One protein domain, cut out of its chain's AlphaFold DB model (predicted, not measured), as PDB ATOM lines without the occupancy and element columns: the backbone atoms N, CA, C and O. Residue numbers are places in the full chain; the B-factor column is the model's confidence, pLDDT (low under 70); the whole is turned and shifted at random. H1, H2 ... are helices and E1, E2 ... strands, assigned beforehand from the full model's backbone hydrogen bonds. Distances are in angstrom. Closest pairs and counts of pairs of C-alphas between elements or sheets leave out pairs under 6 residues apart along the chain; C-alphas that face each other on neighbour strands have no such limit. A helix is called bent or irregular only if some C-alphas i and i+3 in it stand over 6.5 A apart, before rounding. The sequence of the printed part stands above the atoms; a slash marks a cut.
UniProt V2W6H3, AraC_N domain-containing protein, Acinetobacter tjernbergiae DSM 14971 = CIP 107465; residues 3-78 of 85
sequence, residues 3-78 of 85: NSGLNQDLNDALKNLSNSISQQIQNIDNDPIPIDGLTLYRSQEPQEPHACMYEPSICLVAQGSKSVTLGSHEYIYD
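Overview. This is residues 3 to 78 of the 85 residues of the protein "AraC_N domain-containing protein" of Acinetobacter tjernbergiae DSM 14971 = CIP 107465 (UniProt V2W6H3). One long helix, H1, runs along one side of the domain, with its first residues 3 to 10 sticking out free. From the other end of H1 a long stretch, residues 27 to 65, folds back and winds through a wide loop on one side of the helix, then leads into a small two-stranded hairpin, E1 and E2, whose turn at residues 71 and 72 points away from H1. The printed part has 76 residues, with one named helix and two named strands in the order H1, E1, E2; the sheet's order is E1 - E2, antiparallel. The class is mixed, helices and strands, with under half of the residues in named elements. The whole is loose, with a radius of gyration of the C-alphas of 14.7 A, and spans 40 by 37 by 26 A.

Along the chain. H1 comes first, residues 3 to 26, from C-alpha 3 at (-54.330, 53.292, -5.609) to C-alpha 26 at (-30.876, 29.229, -15.841), 35.1 A from first to last C-alpha. Residues 27 to 65 hold no named element. E1 is residues 66 to 70, 13.0 A long, and begins with C-alpha 66 at (-50.413, 28.116, -8.896). E2 is residues 73 to 77, 13.1 A long, and ends with C-alpha 77 at (-52.547, 31.755, -6.027).

Arrangement. In the backbone of H1, 18 of 20 O i to N i+4 pairs are within hydrogen-bond range. H1 is not bent. H1 and E2 are apart. In the long stretch after H1, C-alpha 62 stands at (-43.843, 36.172, -8.890), and C-alpha 14 of H1 at (-42.999, 41.465, -9.347). E1 and E2 form a hairpin, antiparallel neighbours with 157 degrees between their N-to-C directions. Among their C-alphas that face each other are those of Ser 67 and Ile 76, 4.5 A apart, and those of Thr 69 and Glu 74, 4.4 A apart. N 66 and O 77 are within hydrogen-bond range at 2.8 A, as are N 75 and O 68 at 2.8 A.

Size, cuts and confidence. The two C-alphas farthest apart are those of Asn 30 and Ser 72, at 41.4 A. The C-alphas of Asn 3 and Asp 78, the first and last printed, are 19.1 A apart. Without residues 3 to 10 of H1, which stand free, the body has 68 residues and spans 40 by 27 by 21 A. The printed part has no cut. The link from H1 to E1, 39 residues, is long; the link from E1 to E2, 2 residues, is tight. The mean pLDDT of the printed part is 88.2, and residues 3 to 6 are under 70, where the model's confidence is low.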
ATOM      1  N   ASN A   3     -54.511  54.730  -5.381       55.41
ATOM      2  CA  ASN A   3     -54.330  53.292  -5.609       55.41
ATOM      3  C   ASN A   3     -53.600  52.940  -6.915       55.41
ATOM      4  O   ASN A   3     -53.217  51.789  -7.065       55.41
ATOM      5  N   SER A   4     -53.407  53.860  -7.869       60.44
ATOM      6  CA  SER A   4     -52.754  53.490  -9.139       60.44
ATOM      7  C   SER A   4     -51.226  53.462  -9.048       60.44
ATOM      8  O   SER A   4     -50.623  52.590  -9.657       60.44
ATOM      9  N   GLY A   5     -50.606  54.342  -8.250       67.81
ATOM     10  CA  GLY A   5     -49.147  54.354  -8.053       67.81
ATOM     11  C   GLY A   5     -48.641  53.102  -7.332       67.81
ATOM     12  O   GLY A   5     -47.760  52.422  -7.832       67.81
ATOM     13  N   LEU A   6     -49.303  52.713  -6.235       67.19
ATOM     14  CA  LEU A   6     -48.952  51.506  -5.469       67.19
ATOM     15  C   LEU A   6     -49.078  50.210  -6.285       67.19
ATOM     16  O   LEU A   6     -48.292  49.286  -6.102       67.19
ATOM     17  N   ASN A   7     -50.070  50.131  -7.178       77.25
ATOM     18  CA  ASN A   7     -50.233  48.969  -8.051       77.25
ATOM     19  C   ASN A   7     -49.158  48.921  -9.145       77.25
ATOM     20  O   ASN A   7     -48.739  47.834  -9.528       77.25
ATOM     21  N   GLN A   8     -48.696  50.076  -9.628       81.75
ATOM     22  CA  GLN A   8     -47.604  50.139 -10.596       81.75
ATOM     23  C   GLN A   8     -46.282  49.692  -9.961       81.75
ATOM     24  O   GLN A   8     -45.637  48.792 -10.491       81.75
ATOM     25  N   ASP A   9     -45.952  50.223  -8.782       88.25
ATOM     26  CA  ASP A   9     -44.729  49.864  -8.053       88.25
ATOM     27  C   ASP A   9     -44.678  48.360  -7.731       88.25
ATOM     28  O   ASP A   9     -43.642  47.711  -7.885       88.25
ATOM     29  N   LEU A  10     -45.817  47.779  -7.329       86.00
ATOM     30  CA  LEU A  10     -45.933  46.343  -7.074       86.00
ATOM     31  C   LEU A  10     -45.711  45.515  -8.346       86.00
ATOM     32  O   LEU A  10     -44.986  44.521  -8.311       86.00
ATOM     33  N   ASN A  11     -46.312  45.913  -9.468       87.88
ATOM     34  CA  ASN A  11     -46.137  45.216 -10.740       87.88
ATOM     35  C   ASN A  11     -44.684  45.268 -11.221       87.88
ATOM     36  O   ASN A  11     -44.156  44.260 -11.693       87.88
ATOM     37  N   ASP A  12     -44.022  46.413 -11.063       92.44
ATOM     38  CA  ASP A  12     -42.614  46.573 -11.426       92.44
ATOM     39  C   ASP A  12     -41.711  45.719 -10.524       92.44
ATOM     40  O   ASP A  12     -40.807  45.037 -11.015       92.44
ATOM     41  N   ALA A  13     -42.005  45.656  -9.222       91.44
ATOM     42  CA  ALA A  13     -41.305  44.776  -8.289       91.44
ATOM     43  C   ALA A  13     -41.482  43.288  -8.642       91.44
ATOM     44  O   ALA A  13     -40.497  42.551  -8.693       91.44
ATOM     45  N   LEU A  14     -42.708  42.845  -8.939       91.19
ATOM     46  CA  LEU A  14     -42.999  41.465  -9.347       91.19
ATOM     47  C   LEU A  14     -42.314  41.100 -10.667       91.19
ATOM     48  O   LEU A  14     -41.757  40.010 -10.799       91.19
ATOM     49  N   LYS A  15     -42.294  42.029 -11.629       93.69
ATOM     50  CA  LYS A  15     -41.596  41.852 -12.905       93.69
ATOM     51  C   LYS A  15     -40.090  41.699 -12.705       93.69
ATOM     52  O   LYS A  15     -39.490  40.787 -13.270       93.69
ATOM     53  N   ASN A  16     -39.488  42.553 -11.879       95.62
ATOM     54  CA  ASN A  16     -38.068  42.458 -11.548       95.62
ATOM     55  C   ASN A  16     -37.752  41.137 -10.840       95.62
ATOM     56  O   ASN A  16     -36.822  40.441 -11.243       95.62
ATOM     57  N   LEU A  17     -38.574  40.744  -9.864       93.12
ATOM     58  CA  LEU A  17     -38.424  39.477  -9.154       93.12
ATOM     59  C   LEU A  17     -38.512  38.277 -10.107       93.12
ATOM     60  O   LEU A  17     -37.664  37.391 -10.058       93.12
ATOM     61  N   SER A  18     -39.496  38.260 -11.006       94.12
ATOM     62  CA  SER A  18     -39.646  37.190 -11.997       94.12
ATOM     63  C   SER A  18     -38.427  37.069 -12.921       94.12
ATOM     64  O   SER A  18     -37.951  35.962 -13.199       94.12
ATOM     65  N   ASN A  19     -37.879  38.204 -13.363       94.88
ATOM     66  CA  ASN A  19     -36.680  38.229 -14.198       94.88
ATOM     67  C   ASN A  19     -35.464  37.676 -13.447       94.88
ATOM     68  O   ASN A  19     -34.757  36.827 -13.989       94.88
ATOM     69  N   SER A  20     -35.254  38.093 -12.195       92.94
ATOM     70  CA  SER A  20     -34.167  37.577 -11.358       92.94
ATOM     71  C   SER A  20     -34.297  36.073 -11.112       92.94
ATOM     72  O   SER A  20     -33.323  35.347 -11.288       92.94
ATOM     73  N   ILE A  21     -35.500  35.575 -10.800       93.56
ATOM     74  CA  ILE A  21     -35.756  34.130 -10.651       93.56
ATOM     75  C   ILE A  21     -35.437  33.391 -11.956       93.56
ATOM     76  O   ILE A  21     -34.785  32.346 -11.943       93.56
ATOM     77  N   SER A  22     -35.866  33.940 -13.095       92.94
ATOM     78  CA  SER A  22     -35.640  33.336 -14.410       92.94
ATOM     79  C   SER A  22     -34.159  33.265 -14.781       92.94
ATOM     80  O   SER A  22     -33.759  32.298 -15.427       92.94
ATOM     81  N   GLN A  23     -33.363  34.264 -14.392       92.19
ATOM     82  CA  GLN A  23     -31.911  34.278 -14.586       92.19
ATOM     83  C   GLN A  23     -31.213  33.292 -13.645       92.19
ATOM     84  O   GLN A  23     -30.401  32.494 -14.105       92.19
ATOM     85  N   GLN A  24     -31.579  33.281 -12.360       93.00
ATOM     86  CA  GLN A  24     -30.965  32.394 -11.370       93.00
ATOM     87  C   GLN A  24     -31.181  30.916 -11.711       93.00
ATOM     88  O   GLN A  24     -30.239  30.138 -11.669       93.00
ATOM     89  N   ILE A  25     -32.403  30.523 -12.091       92.62
ATOM     90  CA  ILE A  25     -32.705  29.127 -12.450       92.62
ATOM     91  C   ILE A  25     -31.903  28.675 -13.677       92.62
ATOM     92  O   ILE A  25     -31.493  27.521 -13.739       92.62
ATOM     93  N   GLN A  26     -31.669  29.561 -14.650       90.62
ATOM     94  CA  GLN A  26     -30.876  29.229 -15.841       90.62
ATOM     95  C   GLN A  26     -29.393  29.011 -15.526       90.62
ATOM     96  O   GLN A  26     -28.735  28.262 -16.238       90.62
ATOM     97  N   ASN A  27     -28.884  29.647 -14.469       91.38
ATOM     98  CA  ASN A  27     -27.473  29.617 -14.100       91.38
ATOM     99  C   ASN A  27     -27.201  28.817 -12.819       91.38
ATOM    100  O   ASN A  27     -26.085  28.880 -12.318       91.38
ATOM    101  N   ILE A  28     -28.177  28.072 -12.289       90.56
ATOM    102  CA  ILE A  28     -28.097  27.478 -10.944       90.56
ATOM    103  C   ILE A  28     -26.918  26.511 -10.760       90.56
ATOM    104  O   ILE A  28     -26.390  26.401  -9.656       90.56
ATOM    105  N   ASP A  29     -26.479  25.857 -11.839       89.44
ATOM    106  CA  ASP A  29     -25.319  24.957 -11.830       89.44
ATOM    107  C   ASP A  29     -23.993  25.709 -11.638       89.44
ATOM    108  O   ASP A  29     -23.053  25.174 -11.053       89.44
ATOM    109  N   ASN A  30     -23.911  26.948 -12.131       89.50
ATOM    110  CA  ASN A  30     -22.717  27.790 -12.033       89.50
ATOM    111  C   ASN A  30     -22.769  28.703 -10.801       89.50
ATOM    112  O   ASN A  30     -21.757  28.896 -10.134       89.50
ATOM    113  N   ASP A  31     -23.957  29.220 -10.494       85.88
ATOM    114  CA  ASP A  31     -24.243  30.124  -9.388       85.88
ATOM    115  C   ASP A  31     -25.340  29.496  -8.510       85.88
ATOM    116  O   ASP A  31     -26.534  29.763  -8.703       85.88
ATOM    117  N   PRO A  32     -24.977  28.628  -7.548       85.88
ATOM    118  CA  PRO A  32     -25.951  28.028  -6.647       85.88
ATOM    119  C   PRO A  32     -26.630  29.101  -5.789       85.88
ATOM    120  O   PRO A  32     -26.044  30.138  -5.477       85.88
ATOM    121  N   ILE A  33     -27.881  28.849  -5.392       89.62
ATOM    122  CA  ILE A  33     -28.668  29.793  -4.585       89.62
ATOM    123  C   ILE A  33     -27.967  29.988  -3.228       89.62
ATOM    124  O   ILE A  33     -27.902  29.037  -2.451       89.62
ATOM    125  N   PRO A  34     -27.483  31.199  -2.891       84.75
ATOM    126  CA  PRO A  34     -26.693  31.422  -1.678       84.75
ATOM    127  C   PRO A  34     -27.556  31.619  -0.418       84.75
ATOM    128  O   PRO A  34     -27.055  32.062   0.612       84.75
ATOM    129  N   ILE A  35     -28.866  31.372  -0.509       89.94
ATOM    130  CA  ILE A  35     -29.846  31.626   0.551       89.94
ATOM    131  C   ILE A  35     -30.392  30.285   1.031       89.94
ATOM    132  O   ILE A  35     -31.177  29.642   0.333       89.94
ATOM    133  N   ASP A  36     -29.999  29.891   2.240       89.31
ATOM    134  CA  ASP A  36     -30.464  28.650   2.854       89.31
ATOM    135  C   ASP A  36     -31.993  28.643   3.006       89.31
ATOM    136  O   ASP A  36     -32.609  29.620   3.438       89.31
ATOM    137  N   GLY A  37     -32.615  27.524   2.631       88.69
ATOM    138  CA  GLY A  37     -34.069  27.345   2.680       88.69
ATOM    139  C   GLY A  37     -34.850  28.035   1.553       88.69
ATOM    140  O   GLY A  37     -36.073  27.901   1.502       88.69
ATOM    141  N   LEU A  38     -34.188  28.741   0.626       91.69
ATOM    142  CA  LEU A  38     -34.842  29.276  -0.568       91.69
ATOM    143  C   LEU A  38     -34.864  28.231  -1.686       91.69
ATOM    144  O   LEU A  38     -33.829  27.751  -2.139       91.69
ATOM    145  N   THR A  39     -36.056  27.933  -2.196       90.00
ATOM    146  CA  THR A  39     -36.233  27.114  -3.401       90.00
ATOM    147  C   THR A  39     -36.897  27.936  -4.497       90.00
ATOM    148  O   THR A  39     -37.907  28.601  -4.264       90.00
ATOM    149  N   LEU A  40     -36.331  27.886  -5.703       92.62
ATOM    150  CA  LEU A  40     -36.867  28.566  -6.878       92.62
ATOM    151  C   LEU A  40     -37.529  27.555  -7.814       92.62
ATOM    152  O   LEU A  40     -36.957  26.513  -8.122       92.62
ATOM    153  N   TYR A  41     -38.724  27.892  -8.299       89.00
ATOM    154  CA  TYR A  41     -39.486  27.071  -9.238       89.00
ATOM    155  C   TYR A  41     -39.804  27.869 -10.500       89.00
ATOM    156  O   TYR A  41     -40.186  29.039 -10.426       89.00
ATOM    157  N   ARG A  42     -39.700  27.220 -11.664       89.94
ATOM    158  CA  ARG A  42     -40.149  27.763 -12.950       89.94
ATOM    159  C   ARG A  42     -40.761  26.654 -13.789       89.94
ATOM    160  O   ARG A  42     -40.094  25.673 -14.093       89.94
ATOM    161  N   SER A  43     -41.990  26.884 -14.229       89.31
ATOM    162  CA  SER A  43     -42.671  26.060 -15.224       89.31
ATOM    163  C   SER A  43     -42.944  26.917 -16.454       89.31
ATOM    164  O   SER A  43     -43.361  28.067 -16.318       89.31
ATOM    165  N   GLN A  44     -42.667  26.388 -17.645       89.00
ATOM    166  CA  GLN A  44     -42.965  27.083 -18.906       89.00
ATOM    167  C   GLN A  44     -44.389  26.806 -19.402       89.00
ATOM    168  O   GLN A  44     -44.956  27.629 -20.113       89.00
ATOM    169  N   GLU A  45     -44.978  25.689 -18.974       89.94
ATOM    170  CA  GLU A  45     -46.320  25.249 -19.350       89.94
ATOM    171  C   GLU A  45     -47.102  24.799 -18.106       89.94
ATOM    172  O   GLU A  45     -46.473  24.390 -17.114       89.94
ATOM    173  N   PRO A  46     -48.451  24.860 -18.133       89.75
ATOM    174  CA  PRO A  46     -49.287  24.306 -17.075       89.75
ATOM    175  C   PRO A  46     -48.884  22.866 -16.759       89.75
ATOM    176  O   PRO A  46     -48.674  22.057 -17.659       89.75
ATOM    177  N   GLN A  47     -48.738  22.567 -15.474       89.75
ATOM    178  CA  GLN A  47     -48.361  21.240 -15.004       89.75
ATOM    179  C   GLN A  47     -49.600  20.518 -14.489       89.75
ATOM    180  O   GLN A  47     -50.452  21.136 -13.848       89.75
ATOM    181  N   GLU A  48     -49.658  19.209 -14.718       90.06
ATOM    182  CA  GLU A  48     -50.664  18.364 -14.086       90.06
ATOM    183  C   GLU A  48     -50.514  18.403 -12.551       90.06
ATOM    184  O   GLU A  48     -49.383  18.479 -12.033       90.06
ATOM    185  N   PRO A  49     -51.628  18.346 -11.797       88.25
ATOM    186  CA  PRO A  49     -51.578  18.263 -10.347       88.25
ATOM    187  C   PRO A  49     -50.770  17.044  -9.897       88.25
ATOM    188  O   PRO A  49     -51.023  15.915 -10.315       88.25
ATOM    189  N   HIS A  50     -49.814  17.266  -9.000       89.62
ATOM    190  CA  HIS A  50     -49.006  16.203  -8.413       89.62
ATOM    191  C   HIS A  50     -48.972  16.333  -6.892       89.62
ATOM    192  O   HIS A  50     -48.897  17.431  -6.333       89.62
ATOM    193  N   ALA A  51     -49.030  15.187  -6.214       90.88
ATOM    194  CA  ALA A  51     -48.927  15.136  -4.765       90.88
ATOM    195  C   ALA A  51     -47.505  15.510  -4.323       90.88
ATOM    196  O   ALA A  51     -46.520  15.017  -4.872       90.88
ATOM    197  N   CYS A  52     -47.401  16.373  -3.318       85.94
ATOM    198  CA  CYS A  52     -46.132  16.783  -2.725       85.94
ATOM    199  C   CYS A  52     -46.314  17.100  -1.237       85.94
ATOM    200  O   CYS A  52     -47.414  17.418  -0.781       85.94
ATOM    201  N   MET A  53     -45.223  17.007  -0.479       88.62
ATOM    202  CA  MET A  53     -45.155  17.406   0.924       88.62
ATOM    203  C   MET A  53     -44.167  18.567   1.026       88.62
ATOM    204  O   MET A  53     -43.031  18.438   0.578       88.62
ATOM    205  N   TYR A  54     -44.606  19.695   1.582       81.75
ATOM    206  CA  TYR A  54     -43.751  20.857   1.814       81.75
ATOM    207  C   TYR A  54     -43.407  20.965   3.294       81.75
ATOM    208  O   TYR A  54     -44.265  20.754   4.156       81.75
ATOM    209  N   GLU A  55     -42.172  21.360   3.585       87.00
ATOM    210  CA  GLU A  55     -41.844  21.903   4.899       87.00
ATOM    211  C   GLU A  55     -42.607  23.225   5.123       87.00
ATOM    212  O   GLU A  55     -42.915  23.934   4.152       87.00
ATOM    213  N   PRO A  56     -42.932  23.583   6.382       87.88
ATOM    214  CA  PRO A  56     -43.575  24.856   6.693       87.88
ATOM    215  C   PRO A  56     -42.784  26.038   6.118       87.88
ATOM    216  O   PRO A  56     -41.671  26.327   6.545       87.88
ATOM    217  N   SER A  57     -43.366  26.721   5.134       88.25
ATOM    218  CA  SER A  57     -42.686  27.745   4.337       88.25
ATOM    219  C   SER A  57     -43.672  28.785   3.799       88.25
ATOM    220  O   SER A  57     -44.890  28.587   3.812       88.25
ATOM    221  N   ILE A  58     -43.142  29.918   3.331       86.94
ATOM    222  CA  ILE A  58     -43.911  30.932   2.603       86.94
ATOM    223  C   ILE A  58     -43.681  30.710   1.108       86.94
ATOM    224  O   ILE A  58     -42.543  30.716   0.648       86.94
ATOM    225  N   CYS A  59     -44.764  30.561   0.344       87.19
ATOM    226  CA  CYS A  59     -44.708  30.474  -1.112       87.19
ATOM    227  C   CYS A  59     -45.173  31.794  -1.734       87.19
ATOM    228  O   CYS A  59     -46.260  32.286  -1.426       87.19
ATOM    229  N   LEU A  60     -44.365  32.338  -2.644       88.94
ATOM    230  CA  LEU A  60     -44.655  33.567  -3.377       88.94
ATOM    231  C   LEU A  60     -44.746  33.273  -4.877       88.94
ATOM    232  O   LEU A  60     -43.839  32.670  -5.447       88.94
ATOM    233  N   VAL A  61     -45.823  33.721  -5.524       90.81
ATOM    234  CA  VAL A  61     -45.981  33.628  -6.983       90.81
ATOM    235  C   VAL A  61     -45.544  34.953  -7.603       90.81
ATOM    236  O   VAL A  61     -46.257  35.946  -7.512       90.81
ATOM    237  N   ALA A  62     -44.360  34.974  -8.221       91.38
ATOM    238  CA  ALA A  62     -43.843  36.172  -8.890       91.38
ATOM    239  C   ALA A  62     -44.528  36.438 -10.246       91.38
ATOM    240  O   ALA A  62     -44.691  37.588 -10.643       91.38
ATOM    241  N   GLN A  63     -44.941  35.378 -10.951       91.12
ATOM    242  CA  GLN A  63     -45.666  35.448 -12.221       91.12
ATOM    243  C   GLN A  63     -46.564  34.221 -12.416       91.12
ATOM    244  O   GLN A  63     -46.261  33.146 -11.900       91.12
ATOM    245  N   GLY A  64     -47.620  34.368 -13.219       91.62
ATOM    246  CA  GLY A  64     -48.552  33.281 -13.528       91.62
ATOM    247  C   GLY A  64     -49.494  32.965 -12.366       91.62
ATOM    248  O   GLY A  64     -49.872  33.856 -11.613       91.62
ATOM    249  N   SER A  65     -49.888  31.702 -12.232       90.94
ATOM    250  CA  SER A  65     -50.709  31.232 -11.117       90.94
ATOM    251  C   SER A  65     -50.319  29.814 -10.701       90.94
ATOM    252  O   SER A  65     -49.744  29.056 -11.481       90.94
ATOM    253  N   LYS A  66     -50.614  29.459  -9.450       90.31
ATOM    254  CA  LYS A  66     -50.413  28.116  -8.896       90.31
ATOM    255  C   LYS A  66     -51.717  27.642  -8.272       90.31
ATOM    256  O   LYS A  66     -52.249  28.331  -7.408       90.31
ATOM    257  N   SER A  67     -52.199  26.475  -8.687       90.75
ATOM    258  CA  SER A  67     -53.301  25.788  -8.010       90.75
ATOM    259  C   SER A  67     -52.756  24.775  -7.001       90.75
ATOM    260  O   SER A  67     -51.757  24.102  -7.267       90.75
ATOM    261  N   VAL A  68     -53.382  24.692  -5.828       89.69
ATOM    262  CA  VAL A  68     -53.071  23.715  -4.781       89.69
ATOM    263  C   VAL A  68     -54.363  23.122  -4.244       89.69
ATOM    264  O   VAL A  68     -55.233  23.845  -3.763       89.69
ATOM    265  N   THR A  69     -54.454  21.796  -4.254       91.25
ATOM    266  CA  THR A  69     -55.558  21.066  -3.630       91.25
ATOM    267  C   THR A  69     -55.176  20.633  -2.217       91.25
ATOM    268  O   THR A  69     -54.164  19.960  -2.021       91.25
ATOM    269  N   LEU A  70     -55.994  20.990  -1.225       89.31
ATOM    270  CA  LEU A  70     -55.864  20.552   0.165       89.31
ATOM    271  C   LEU A  70     -57.181  19.921   0.631       89.31
ATOM    272  O   LEU A  70     -58.190  20.604   0.835       89.31
ATOM    273  N   GLY A  71     -57.172  18.597   0.800       89.25
ATOM    274  CA  GLY A  71     -58.391  17.833   1.056       89.25
ATOM    275  C   GLY A  71     -59.371  17.983  -0.109       89.25
ATOM    276  O   GLY A  71     -59.049  17.620  -1.236       89.25
ATOM    277  N   SER A  72     -60.553  18.537   0.155       91.12
ATOM    278  CA  SER A  72     -61.593  18.801  -0.848       91.12
ATOM    279  C   SER A  72     -61.585  20.232  -1.404       91.12
ATOM    280  O   SER A  72     -62.532  20.608  -2.093       91.12
ATOM    281  N   HIS A  73     -60.583  21.052  -1.070       90.56
ATOM    282  CA  HIS A  73     -60.535  22.466  -1.451       90.56
ATOM    283  C   HIS A  73     -59.402  22.738  -2.432       90.56
ATOM    284  O   HIS A  73     -58.294  22.236  -2.254       90.56
ATOM    285  N   GLU A  74     -59.671  23.575  -3.429       90.00
ATOM    286  CA  GLU A  74     -58.675  24.100  -4.360       90.00
ATOM    287  C   GLU A  74     -58.387  25.571  -4.041       90.00
ATOM    288  O   GLU A  74     -59.300  26.373  -3.837       90.00
ATOM    289  N   TYR A  75     -57.106  25.924  -4.011       88.44
ATOM    290  CA  TYR A  75     -56.621  27.274  -3.775       88.44
ATOM    291  C   TYR A  75     -55.806  27.730  -4.978       88.44
ATOM    292  O   TYR A  75     -54.795  27.113  -5.309       88.44
ATOM    293  N   ILE A  76     -56.227  28.827  -5.608       88.69
ATOM    294  CA  ILE A  76     -55.502  29.450  -6.718       88.69
ATOM    295  C   ILE A  76     -54.764  30.678  -6.194       88.69
ATOM    296  O   ILE A  76     -55.378  31.620  -5.685       88.69
ATOM    297  N   TYR A  77     -53.449  30.663  -6.360       86.50
ATOM    298  CA  TYR A  77     -52.547  31.755  -6.027       86.50
ATOM    299  C   TYR A  77     -52.089  32.446  -7.302       86.50
ATOM    300  O   TYR A  77     -51.722  31.788  -8.272       86.50
ATOM    301  N   ASP A  78     -52.066  33.767  -7.275       85.69
ATOM    302  CA  ASP A  78     -51.519  34.617  -8.328       85.69
ATOM    303  C   ASP A  78     -50.801  35.810  -7.658       85.69
ATOM    304  O   ASP A  78     -50.898  35.962  -6.435       85.69
TER     305      ASP A  78